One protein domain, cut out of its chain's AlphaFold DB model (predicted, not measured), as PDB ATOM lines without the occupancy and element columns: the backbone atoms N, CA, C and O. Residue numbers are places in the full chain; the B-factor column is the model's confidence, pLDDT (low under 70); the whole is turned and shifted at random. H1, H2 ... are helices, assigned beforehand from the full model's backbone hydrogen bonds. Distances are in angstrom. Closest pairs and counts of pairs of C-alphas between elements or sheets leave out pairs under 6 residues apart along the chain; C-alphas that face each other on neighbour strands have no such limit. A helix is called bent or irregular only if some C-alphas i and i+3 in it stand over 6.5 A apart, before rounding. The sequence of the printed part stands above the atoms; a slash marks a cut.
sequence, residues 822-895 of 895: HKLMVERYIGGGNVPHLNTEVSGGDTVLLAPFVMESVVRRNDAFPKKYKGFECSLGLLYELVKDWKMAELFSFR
ATOM      1  N   HIS A 822     121.494-226.690 119.858       86.44
ATOM      2  CA  HIS A 822     120.319-225.829 119.745       86.44
ATOM      3  C   HIS A 822     119.713-225.860 118.336       86.44
ATOM      4  O   HIS A 822     118.493-225.937 118.206       86.44
ATOM      5  N   LYS A 823     120.546-225.822 117.288       86.31
ATOM      6  CA  LYS A 823     120.098-225.918 115.893       86.31
ATOM      7  C   LYS A 823     119.345-227.229 115.647       86.31
ATOM      8  O   LYS A 823     118.208-227.169 115.189       86.31
ATOM      9  N   LEU A 824     119.914-228.369 116.047       89.12
ATOM     10  CA  LEU A 824     119.265-229.679 115.910       89.12
ATOM     11  C   LEU A 824     117.906-229.728 116.629       89.12
ATOM     12  O   LEU A 824     116.921-230.221 116.083       89.12
ATOM     13  N   MET A 825     117.835-229.179 117.844       88.19
ATOM     14  CA  MET A 825     116.596-229.130 118.625       88.19
ATOM     15  C   MET A 825     115.508-228.291 117.938       88.19
ATOM     16  O   MET A 825     114.336-228.663 117.956       88.19
ATOM     17  N   VAL A 826     115.883-227.162 117.325       86.62
ATOM     18  CA  VAL A 826     114.957-226.317 116.553       86.62
ATOM     19  C   VAL A 826     114.455-227.055 115.310       86.62
ATOM     20  O   VAL A 826     113.255-227.042 115.048       86.62
ATOM     21  N   GLU A 827     115.339-227.727 114.573       86.62
ATOM     22  CA  GLU A 827     114.977-228.493 113.370       86.62
ATOM     23  C   GLU A 827     113.995-229.629 113.697       86.62
ATOM     24  O   GLU A 827     112.951-229.755 113.055       86.62
ATOM     25  N   ARG A 828     114.262-230.393 114.762       90.00
ATOM     26  CA  ARG A 828     113.365-231.449 115.263       90.00
ATOM     27  C   ARG A 828     112.030-230.897 115.761       90.00
ATOM     28  O   ARG A 828     110.984-231.483 115.494       90.00
ATOM     29  N   TYR A 829     112.042-229.753 116.447       88.31
ATOM     30  CA  TYR A 829     110.818-229.106 116.923       88.31
ATOM     31  C   TYR A 829     109.878-228.731 115.775       88.31
ATOM     32  O   TYR A 829     108.679-228.982 115.856       88.31
ATOM     33  N   ILE A 830     110.427-228.190 114.683       84.62
ATOM     34  CA  ILE A 830     109.657-227.865 113.475       84.62
ATOM     35  C   ILE A 830     109.129-229.143 112.796       84.62
ATOM     36  O   ILE A 830     108.023-229.137 112.262       84.62
ATOM     37  N   GLY A 831     109.900-230.236 112.829       82.62
ATOM     38  CA  GLY A 831     109.605-231.489 112.124       82.62
ATOM     39  C   GLY A 831     108.745-232.526 112.860       82.62
ATOM     40  O   GLY A 831     108.482-233.577 112.282       82.62
ATOM     41  N   GLY A 832     108.311-232.281 114.101       82.31
ATOM     42  CA  GLY A 832     107.498-233.253 114.859       82.31
ATOM     43  C   GLY A 832     107.745-233.321 116.369       82.31
ATOM     44  O   GLY A 832     107.116-234.137 117.041       82.31
ATOM     45  N   GLY A 833     108.620-232.468 116.908       86.00
ATOM     46  CA  GLY A 833     108.939-232.407 118.335       86.00
ATOM     47  C   GLY A 833     110.183-233.217 118.708       86.00
ATOM     48  O   GLY A 833     110.563-234.182 118.053       86.00
ATOM     49  N   ASN A 834     110.842-232.823 119.791       89.50
ATOM     50  CA  ASN A 834     112.063-233.441 120.300       89.50
ATOM     51  C   ASN A 834     111.804-234.667 121.177       89.50
ATOM     52  O   ASN A 834     112.671-235.533 121.282       89.50
ATOM     53  N   VAL A 835     110.638-234.751 121.823       87.00
ATOM     54  CA  VAL A 835     110.350-235.768 122.853       87.00
ATOM     55  C   VAL A 835     110.532-237.213 122.364       87.00
ATOM     56  O   VAL A 835     111.167-237.981 123.091       87.00
ATOM     57  N   PRO A 836     110.059-237.624 121.167       86.75
ATOM     58  CA  PRO A 836     110.282-238.986 120.680       86.75
ATOM     59  C   PRO A 836     111.771-239.295 120.510       86.75
ATOM     60  O   PRO A 836     112.249-240.312 121.009       86.75
ATOM     61  N   HIS A 837     112.520-238.376 119.891       86.81
ATOM     62  CA  HIS A 837     113.960-238.517 119.688       86.81
ATOM     63  C   HIS A 837     114.715-238.589 121.011       86.81
ATOM     64  O   HIS A 837     115.543-239.472 121.192       86.81
ATOM     65  N   LEU A 838     114.401-237.707 121.963       85.62
ATOM     66  CA  LEU A 838     115.035-237.711 123.277       85.62
ATOM     67  C   LEU A 838     114.697-238.982 124.060       85.62
ATOM     68  O   LEU A 838     115.567-239.546 124.706       85.62
ATOM     69  N   ASN A 839     113.466-239.485 123.992       82.06
ATOM     70  CA  ASN A 839     113.127-240.746 124.648       82.06
ATOM     71  C   ASN A 839     113.884-241.932 124.037       82.06
ATOM     72  O   ASN A 839     114.274-242.832 124.776       82.06
ATOM     73  N   THR A 840     114.134-241.935 122.728       83.12
ATOM     74  CA  THR A 840     114.917-242.991 122.071       83.12
ATOM     75  C   THR A 840     116.417-242.849 122.331       83.12
ATOM     76  O   THR A 840     117.056-243.806 122.748       83.12
ATOM     77  N   GLU A 841     116.985-241.661 122.136       81.94
ATOM     78  CA  GLU A 841     118.431-241.397 122.210       81.94
ATOM     79  C   GLU A 841     118.945-241.279 123.654       81.94
ATOM     80  O   GLU A 841     120.139-241.427 123.906       81.94
ATOM     81  N   VAL A 842     118.040-241.019 124.603       73.50
ATOM     82  CA  VAL A 842     118.337-240.672 125.998       73.50
ATOM     83  C   VAL A 842     117.575-241.601 126.964       73.50
ATOM     84  O   VAL A 842     117.018-241.168 127.968       73.50
ATOM     85  N   SER A 843     117.489-242.901 126.649       61.69
ATOM     86  CA  SER A 843     116.783-243.921 127.461       61.69
ATOM     87  C   SER A 843     117.688-244.811 128.336       61.69
ATOM     88  O   SER A 843     117.194-245.748 128.964       61.69
ATOM     89  N   GLY A 844     118.993-244.516 128.441       63.69
ATOM     90  CA  GLY A 844     119.993-245.331 129.162       63.69
ATOM     91  C   GLY A 844     120.821-244.578 130.219       63.69
ATOM     92  O   GLY A 844     120.464-243.484 130.646       63.69
ATOM     93  N   GLY A 845     121.957-245.140 130.657       56.25
ATOM     94  CA  GLY A 845     122.874-244.489 131.615       56.25
ATOM     95  C   GLY A 845     123.437-243.137 131.140       56.25
ATOM     96  O   GLY A 845     123.744-242.274 131.963       56.25
ATOM     97  N   ASP A 846     123.468-242.914 129.823       55.31
ATOM     98  CA  ASP A 846     123.930-241.675 129.178       55.31
ATOM     99  C   ASP A 846     122.953-240.497 129.342       55.31
ATOM    100  O   ASP A 846     123.306-239.339 129.103       55.31
ATOM    101  N   THR A 847     121.744-240.761 129.856       57.66
ATOM    102  CA  THR A 847     120.704-239.751 130.121       57.66
ATOM    103  C   THR A 847     121.177-238.617 131.016       57.66
ATOM    104  O   THR A 847     120.837-237.452 130.807       57.66
ATOM    105  N   VAL A 848     122.026-238.943 131.988       63.19
ATOM    106  CA  VAL A 848     122.584-237.967 132.927       63.19
ATOM    107  C   VAL A 848     123.676-237.110 132.271       63.19
ATOM    108  O   VAL A 848     123.905-235.979 132.700       63.19
ATOM    109  N   LEU A 849     124.344-237.616 131.227       71.88
ATOM    110  CA  LEU A 849     125.503-236.965 130.610       71.88
ATOM    111  C   LEU A 849     125.107-235.905 129.577       71.88
ATOM    112  O   LEU A 849     125.737-234.848 129.532       71.88
ATOM    113  N   LEU A 850     124.054-236.149 128.788       77.94
ATOM    114  CA  LEU A 850     123.619-235.218 127.739       77.94
ATOM    115  C   LEU A 850     122.613-234.162 128.197       77.94
ATOM    116  O   LEU A 850     122.607-233.053 127.654       77.94
ATOM    117  N   ALA A 851     121.795-234.462 129.210       78.75
ATOM    118  CA  ALA A 851     120.779-233.537 129.710       78.75
ATOM    119  C   ALA A 851     121.330-232.135 130.064       78.75
ATOM    120  O   ALA A 851     120.689-231.148 129.694       78.75
ATOM    121  N   PRO A 852     122.520-231.986 130.689       80.81
ATOM    122  CA  PRO A 852     123.106-230.671 130.933       80.81
ATOM    123  C   PRO A 852     123.371-229.871 129.653       80.81
ATOM    124  O   PRO A 852     123.117-228.670 129.646       80.81
ATOM    125  N   PHE A 853     123.836-230.511 128.575       82.88
ATOM    126  CA  PHE A 853     124.131-229.830 127.311       82.88
ATOM    127  C   PHE A 853     122.853-229.407 126.580       82.88
ATOM    128  O   PHE A 853     122.782-228.284 126.082       82.88
ATOM    129  N   VAL A 854     121.820-230.260 126.578       85.44
ATOM    130  CA  VAL A 854     120.493-229.925 126.027       85.44
ATOM    131  C   VAL A 854     119.903-228.734 126.773       85.44
ATOM    132  O   VAL A 854     119.542-227.730 126.158       85.44
ATOM    133  N   MET A 855     119.880-228.798 128.105       82.50
ATOM    134  CA  MET A 855     119.351-227.719 128.935       82.50
ATOM    135  C   MET A 855     120.150-226.428 128.784       82.50
ATOM    136  O   MET A 855     119.562-225.354 128.660       82.50
ATOM    137  N   GLU A 856     121.481-226.511 128.751       82.75
ATOM    138  CA  GLU A 856     122.339-225.350 128.525       82.75
ATOM    139  C   GLU A 856     122.058-224.704 127.160       82.75
ATOM    140  O   GLU A 856     121.927-223.482 127.093       82.75
ATOM    141  N   SER A 857     121.856-225.501 126.103       84.19
ATOM    142  CA  SER A 857     121.543-225.002 124.756       84.19
ATOM    143  C   SER A 857     120.242-224.211 124.660       84.19
ATOM    144  O   SER A 857     120.157-223.250 123.892       84.19
ATOM    145  N   VAL A 858     119.235-224.565 125.460       82.56
ATOM    146  CA  VAL A 858     117.939-223.878 125.465       82.56
ATOM    147  C   VAL A 858     117.966-222.672 126.404       82.56
ATOM    148  O   VAL A 858     117.547-221.582 126.014       82.56
ATOM    149  N   VAL A 859     118.508-222.830 127.617       79.62
ATOM    150  CA  VAL A 859     118.497-221.785 128.656       79.62
ATOM    151  C   VAL A 859     119.493-220.660 128.359       79.62
ATOM    152  O   VAL A 859     119.166-219.489 128.547       79.62
ATOM    153  N   ARG A 860     120.703-220.983 127.884       74.44
ATOM    154  CA  ARG A 860     121.780-220.003 127.622       74.44
ATOM    155  C   ARG A 860     121.880-219.567 126.168       74.44
ATOM    156  O   ARG A 860     122.861-218.949 125.759       74.44
ATOM    157  N   ARG A 861     120.840-219.807 125.377       70.62
ATOM    158  CA  ARG A 861     120.779-219.388 123.976       70.62
ATOM    159  C   ARG A 861     121.153-217.914 123.768       70.62
ATOM    160  O   ARG A 861     121.899-217.597 122.847       70.62
ATOM    161  N   ASN A 862     120.641-217.011 124.603       69.00
ATOM    162  CA  ASN A 862     120.911-215.576 124.455       69.00
ATOM    163  C   ASN A 862     122.395-215.229 124.671       69.00
ATOM    164  O   ASN A 862     122.873-214.240 124.118       69.00
ATOM    165  N   ASP A 863     123.132-216.063 125.410       66.38
ATOM    166  CA  ASP A 863     124.584-215.948 125.555       66.38
ATOM    167  C   ASP A 863     125.303-216.487 124.305       66.38
ATOM    168  O   ASP A 863     126.359-215.973 123.930       66.38
ATOM    169  N   ALA A 864     124.722-217.500 123.649       60.62
ATOM    170  CA  ALA A 864     125.231-218.224 122.479       60.62
ATOM    171  C   ALA A 864     125.065-217.483 121.142       60.62
ATOM    172  O   ALA A 864     125.957-217.525 120.292       60.62
ATOM    173  N   PHE A 865     123.954-216.770 120.957       66.38
ATOM    174  CA  PHE A 865     123.600-216.125 119.693       66.38
ATOM    175  C   PHE A 865     123.574-214.599 119.848       66.38
ATOM    176  O   PHE A 865     122.710-214.060 120.541       66.38
ATOM    177  N   PRO A 866     124.491-213.858 119.194       58.47
ATOM    178  CA  PRO A 866     124.393-212.405 119.110       58.47
ATOM    179  C   PRO A 866     123.045-211.984 118.508       58.47
ATOM    180  O   PRO A 866     122.561-212.628 117.578       58.47
ATOM    181  N   LYS A 867     122.484-210.845 118.946       55.97
ATOM    182  CA  LYS A 867     121.196-210.278 118.465       55.97
ATOM    183  C   LYS A 867     121.059-210.146 116.933       55.97
ATOM    184  O   LYS A 867     119.967-209.889 116.439       55.97
ATOM    185  N   LYS A 868     122.158-210.294 116.186       52.09
ATOM    186  CA  LYS A 868     122.211-210.291 114.720       52.09
ATOM    187  C   LYS A 868     121.597-211.555 114.086       52.09
ATOM    188  O   LYS A 868     121.185-211.491 112.935       52.09
ATOM    189  N   TYR A 869     121.489-212.668 114.817       55.75
ATOM    190  CA  TYR A 869     120.983-213.946 114.301       55.75
ATOM    191  C   TYR A 869     119.535-214.192 114.752       55.75
ATOM    192  O   TYR A 869     119.274-214.888 115.733       55.75
ATOM    193  N   LYS A 870     118.580-213.598 114.024       52.72
ATOM    194  CA  LYS A 870     117.128-213.734 114.264       52.72
ATOM    195  C   LYS A 870     116.526-215.082 113.816       52.72
ATOM    196  O   LYS A 870     115.334-215.281 113.960       52.72
ATOM    197  N   GLY A 871     117.312-216.026 113.296       54.69
ATOM    198  CA  GLY A 871     116.790-217.253 112.662       54.69
ATOM    199  C   GLY A 871     116.358-218.398 113.592       54.69
ATOM    200  O   GLY A 871     116.008-219.458 113.098       54.69
ATOM    201  N   PHE A 872     116.405-218.237 114.916       57.31
ATOM    202  CA  PHE A 872     116.251-219.354 115.867       57.31
ATOM    203  C   PHE A 872     115.278-219.010 117.025       57.31
ATOM    204  O   PHE A 872     115.580-219.191 118.204       57.31
ATOM    205  N   GLU A 873     114.117-218.435 116.712       58.78
ATOM    206  CA  GLU A 873     113.181-217.830 117.685       58.78
ATOM    207  C   GLU A 873     112.391-218.832 118.567       58.78
ATOM    208  O   GLU A 873     111.678-218.420 119.478       58.78
ATOM    209  N   CYS A 874     112.552-220.149 118.389       61.88
ATOM    210  CA  CYS A 874     111.707-221.180 119.026       61.88
ATOM    211  C   CYS A 874     112.059-221.543 120.488       61.88
ATOM    212  O   CYS A 874     111.625-222.570 121.001       61.88
ATOM    213  N   SER A 875     112.845-220.739 121.199       66.50
ATOM    214  CA  SER A 875     113.496-221.160 122.459       66.50
ATOM    215  C   SER A 875     112.532-221.352 123.628       66.50
ATOM    216  O   SER A 875     112.745-222.228 124.461       66.50
ATOM    217  N   LEU A 876     111.466-220.548 123.692       74.69
ATOM    218  CA  LEU A 876     110.438-220.687 124.726       74.69
ATOM    219  C   LEU A 876     109.562-221.926 124.478       74.69
ATOM    220  O   LEU A 876     109.211-222.617 125.429       74.69
ATOM    221  N   GLY A 877     109.268-222.228 123.207       82.44
ATOM    222  CA  GLY A 877     108.557-223.443 122.800       82.44
ATOM    223  C   GLY A 877     109.361-224.704 123.112       82.44
ATOM    224  O   GLY A 877     108.823-225.627 123.715       82.44
ATOM    225  N   LEU A 878     110.667-224.689 122.817       85.75
ATOM    226  CA  LEU A 878     111.599-225.753 123.204       85.75
ATOM    227  C   LEU A 878     111.654-225.947 124.722       85.75
ATOM    228  O   LEU A 878     111.595-227.070 125.208       85.75
ATOM    229  N   LEU A 879     111.750-224.859 125.494       82.19
ATOM    230  CA  LEU A 879     111.767-224.948 126.954       82.19
ATOM    231  C   LEU A 879     110.458-225.535 127.498       82.19
ATOM    232  O   LEU A 879     110.496-226.365 128.402       82.19
ATOM    233  N   TYR A 880     109.315-225.114 126.951       84.75
ATOM    234  CA  TYR A 880     108.006-225.630 127.341       84.75
ATOM    235  C   TYR A 880     107.876-227.125 127.039       84.75
ATOM    236  O   TYR A 880     107.498-227.880 127.932       84.75
ATOM    237  N   GLU A 881     108.249-227.553 125.830       87.81
ATOM    238  CA  GLU A 881     108.263-228.964 125.429       87.81
ATOM    239  C   GLU A 881     109.132-229.801 126.380       87.81
ATOM    240  O   GLU A 881     108.677-230.805 126.921       87.81
ATOM    241  N   LEU A 882     110.365-229.362 126.659       85.62
ATOM    242  CA  LEU A 882     111.269-230.093 127.549       85.62
ATOM    243  C   LEU A 882     110.723-230.201 128.977       85.62
ATOM    244  O   LEU A 882     110.836-231.252 129.598       85.62
ATOM    245  N   VAL A 883     110.150-229.125 129.520       82.06
ATOM    246  CA  VAL A 883     109.645-229.102 130.903       82.06
ATOM    247  C   VAL A 883     108.367-229.920 131.057       82.06
ATOM    248  O   VAL A 883     108.179-230.556 132.095       82.06
ATOM    249  N   LYS A 884     107.479-229.870 130.065       83.06
ATOM    250  CA  LYS A 884     106.161-230.497 130.142       83.06
ATOM    251  C   LYS A 884     106.184-231.958 129.713       83.06
ATOM    252  O   LYS A 884     105.572-232.788 130.378       83.06
ATOM    253  N   ASP A 885     106.862-232.243 128.607       82.38
ATOM    254  CA  ASP A 885     106.659-233.475 127.847       82.38
ATOM    255  C   ASP A 885     107.899-234.391 127.865       82.38
ATOM    256  O   ASP A 885     107.797-235.578 127.548       82.38
ATOM    257  N   TRP A 886     109.065-233.891 128.292       81.94
ATOM    258  CA  TRP A 886     110.258-234.710 128.537       81.94
ATOM    259  C   TRP A 886     110.475-234.968 130.035       81.94
ATOM    260  O   TRP A 886     110.009-234.210 130.881       81.94
ATOM    261  N   LYS A 887     111.202-236.041 130.381       72.25
ATOM    262  CA  LYS A 887     111.408-236.603 131.739       72.25
ATOM    263  C   LYS A 887     112.190-235.701 132.721       72.25
ATOM    264  O   LYS A 887     112.956-236.171 133.560       72.25
ATOM    265  N   MET A 888     112.011-234.388 132.650       68.25
ATOM    266  CA  MET A 888     112.698-233.383 133.452       68.25
ATOM    267  C   MET A 888     112.513-233.589 134.956       68.25
ATOM    268  O   MET A 888     113.480-233.482 135.708       68.25
ATOM    269  N   ALA A 889     111.309-233.948 135.408       62.81
ATOM    270  CA  ALA A 889     111.056-234.237 136.820       62.81
ATOM    271  C   ALA A 889     111.914-235.409 137.344       62.81
ATOM    272  O   ALA A 889     112.429-235.349 138.461       62.81
ATOM    273  N   GLU A 890     112.129-236.438 136.520       65.62
ATOM    274  CA  GLU A 890     112.971-237.592 136.852       65.62
ATOM    275  C   GLU A 890     114.459-237.207 136.858       65.62
ATOM    276  O   GLU A 890     115.184-237.569 137.784       65.62
ATOM    277  N   LEU A 891     114.911-236.385 135.906       63.53
ATOM    278  CA  LEU A 891     116.286-235.869 135.859       63.53
ATOM    279  C   LEU A 891     116.649-235.017 137.089       63.53
ATOM    280  O   LEU A 891     117.762-235.118 137.604       63.53
ATOM    281  N   PHE A 892     115.716-234.215 137.612       58.84
ATOM    282  CA  PHE A 892     115.928-233.459 138.855       58.84
ATOM    283  C   PHE A 892     115.900-234.332 140.119       58.84
ATOM    284  O   PHE A 892     116.424-233.906 141.151       58.84
ATOM    285  N   SER A 893     115.334-235.540 140.045       53.47
ATOM    286  CA  SER A 893     115.308-236.497 141.159       53.47
ATOM    287  C   SER A 893     116.620-237.281 141.333       53.47
ATOM    288  O   SER A 893     116.881-237.794 142.418       53.47
ATOM    289  N   PHE A 894     117.490-237.299 140.314       50.16
ATOM    290  CA  PHE A 894     118.801-237.975 140.309       50.16
ATOM    291  C   PHE A 894     119.931-237.215 141.049       50.16
ATOM    292  O   PHE A 894     121.114-237.429 140.778       50.16
ATOM    293  N   ARG A 895     119.590-236.308 141.975       36.69
ATOM    294  CA  ARG A 895     120.542-235.409 142.654       36.69
ATOM    295  C   ARG A 895     121.290-236.013 143.839       36.69
ATOM    296  O   ARG A 895     120.641-236.663 144.686       36.69
TER     297      ARG A 895
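AT A GLANCE: This is residues 822 to 895 of the 895 residues of an uncharacterized protein of Thalassiosira oceanica (UniProt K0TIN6). H3 and H5 make a narrow V, closest where H3 ends and H5 begins, and H1 crosses near that point from H3 to H5. H2 packs on the last part of H5 at the wide end of the V, where H6 lies also, while H4 lies beyond the narrow end and residues 865 to 870 stick out there. The printed part has 74 residues, with six named helices, H1 to H6 in chain order, and no named strand; the class is all helix. It is compact, with a radius of gyration of the C-alphas of 12.5 A and spans of 38 by 26 by 19 A.

IN THESE COORDINATES: H1 holds residues 822 to 831 and is 14.3 A long, with C-alpha 822 at (120.319, -225.829, 119.745). H2 holds residues 835 to 841. H3, the longest helix, holds residues 847 to 859 and is 18.2 A long; it is irregular, but only just, with C-alphas 849 and 852 6.7 A apart. H4 holds residues 861 to 864. H5 holds residues 875 to 885 and is 15.1 A long, from C-alpha 875 at (113.496, -221.160, 122.459). H6 holds residues 888 to 893, with C-alpha 893 at (115.308, -236.497, 141.159).

HOW THE PARTS SIT: H5 is the hub, touching H1, H2 and H3. H3 touches it with residues 858 to 859 alone, at a steep tilt of 36 degrees, only just past shallow, opposite ways; the closest C-alphas are those of Val 858 and Ser 875, 6.0 A apart. H1 touches H5, closest at the C-alphas of Tyr 829 and Leu 878, 7.2 A apart, and is only just about perpendicular to it at 70.0 degrees. H1 and H3 only just touch, with 3 pairs of C-alphas within 8 A, closest at His 822 and Ser 857, 5.2 A apart; they are about perpendicular at 89 degrees. H2 and H5 only just touch, also with 3 pairs, closest at the C-alphas of Val 835 and Asp 885, 6.6 A apart. The helix packing is mostly crossed, with no touching pair at a shallow tilt. H3 and H6 are close but not clearly touching, with the C-alphas of Val 848 and Leu 891 7.3 A apart. H3 and H4 meet only through their link. H2 and H6 are apart. Every O i to N i+4 pair is within hydrogen-bond range in H1, H2, H5 and H6; in H3 6 of 9 are, and H4 is too short for such a pair.

THE WHOLE: The two C-alphas farthest apart are those of Gly 845 and Lys 868, at 38.1 A. The printed part has no cut and ends at the chain's last residue, Arg 895. No link is long; the link from H4 to H5, 10 residues, is short, and the others are tight. Mean pLDDT of the printed part is 73.9; residues 843 to 848, 862 to 875 and 888 to 895 are under 70.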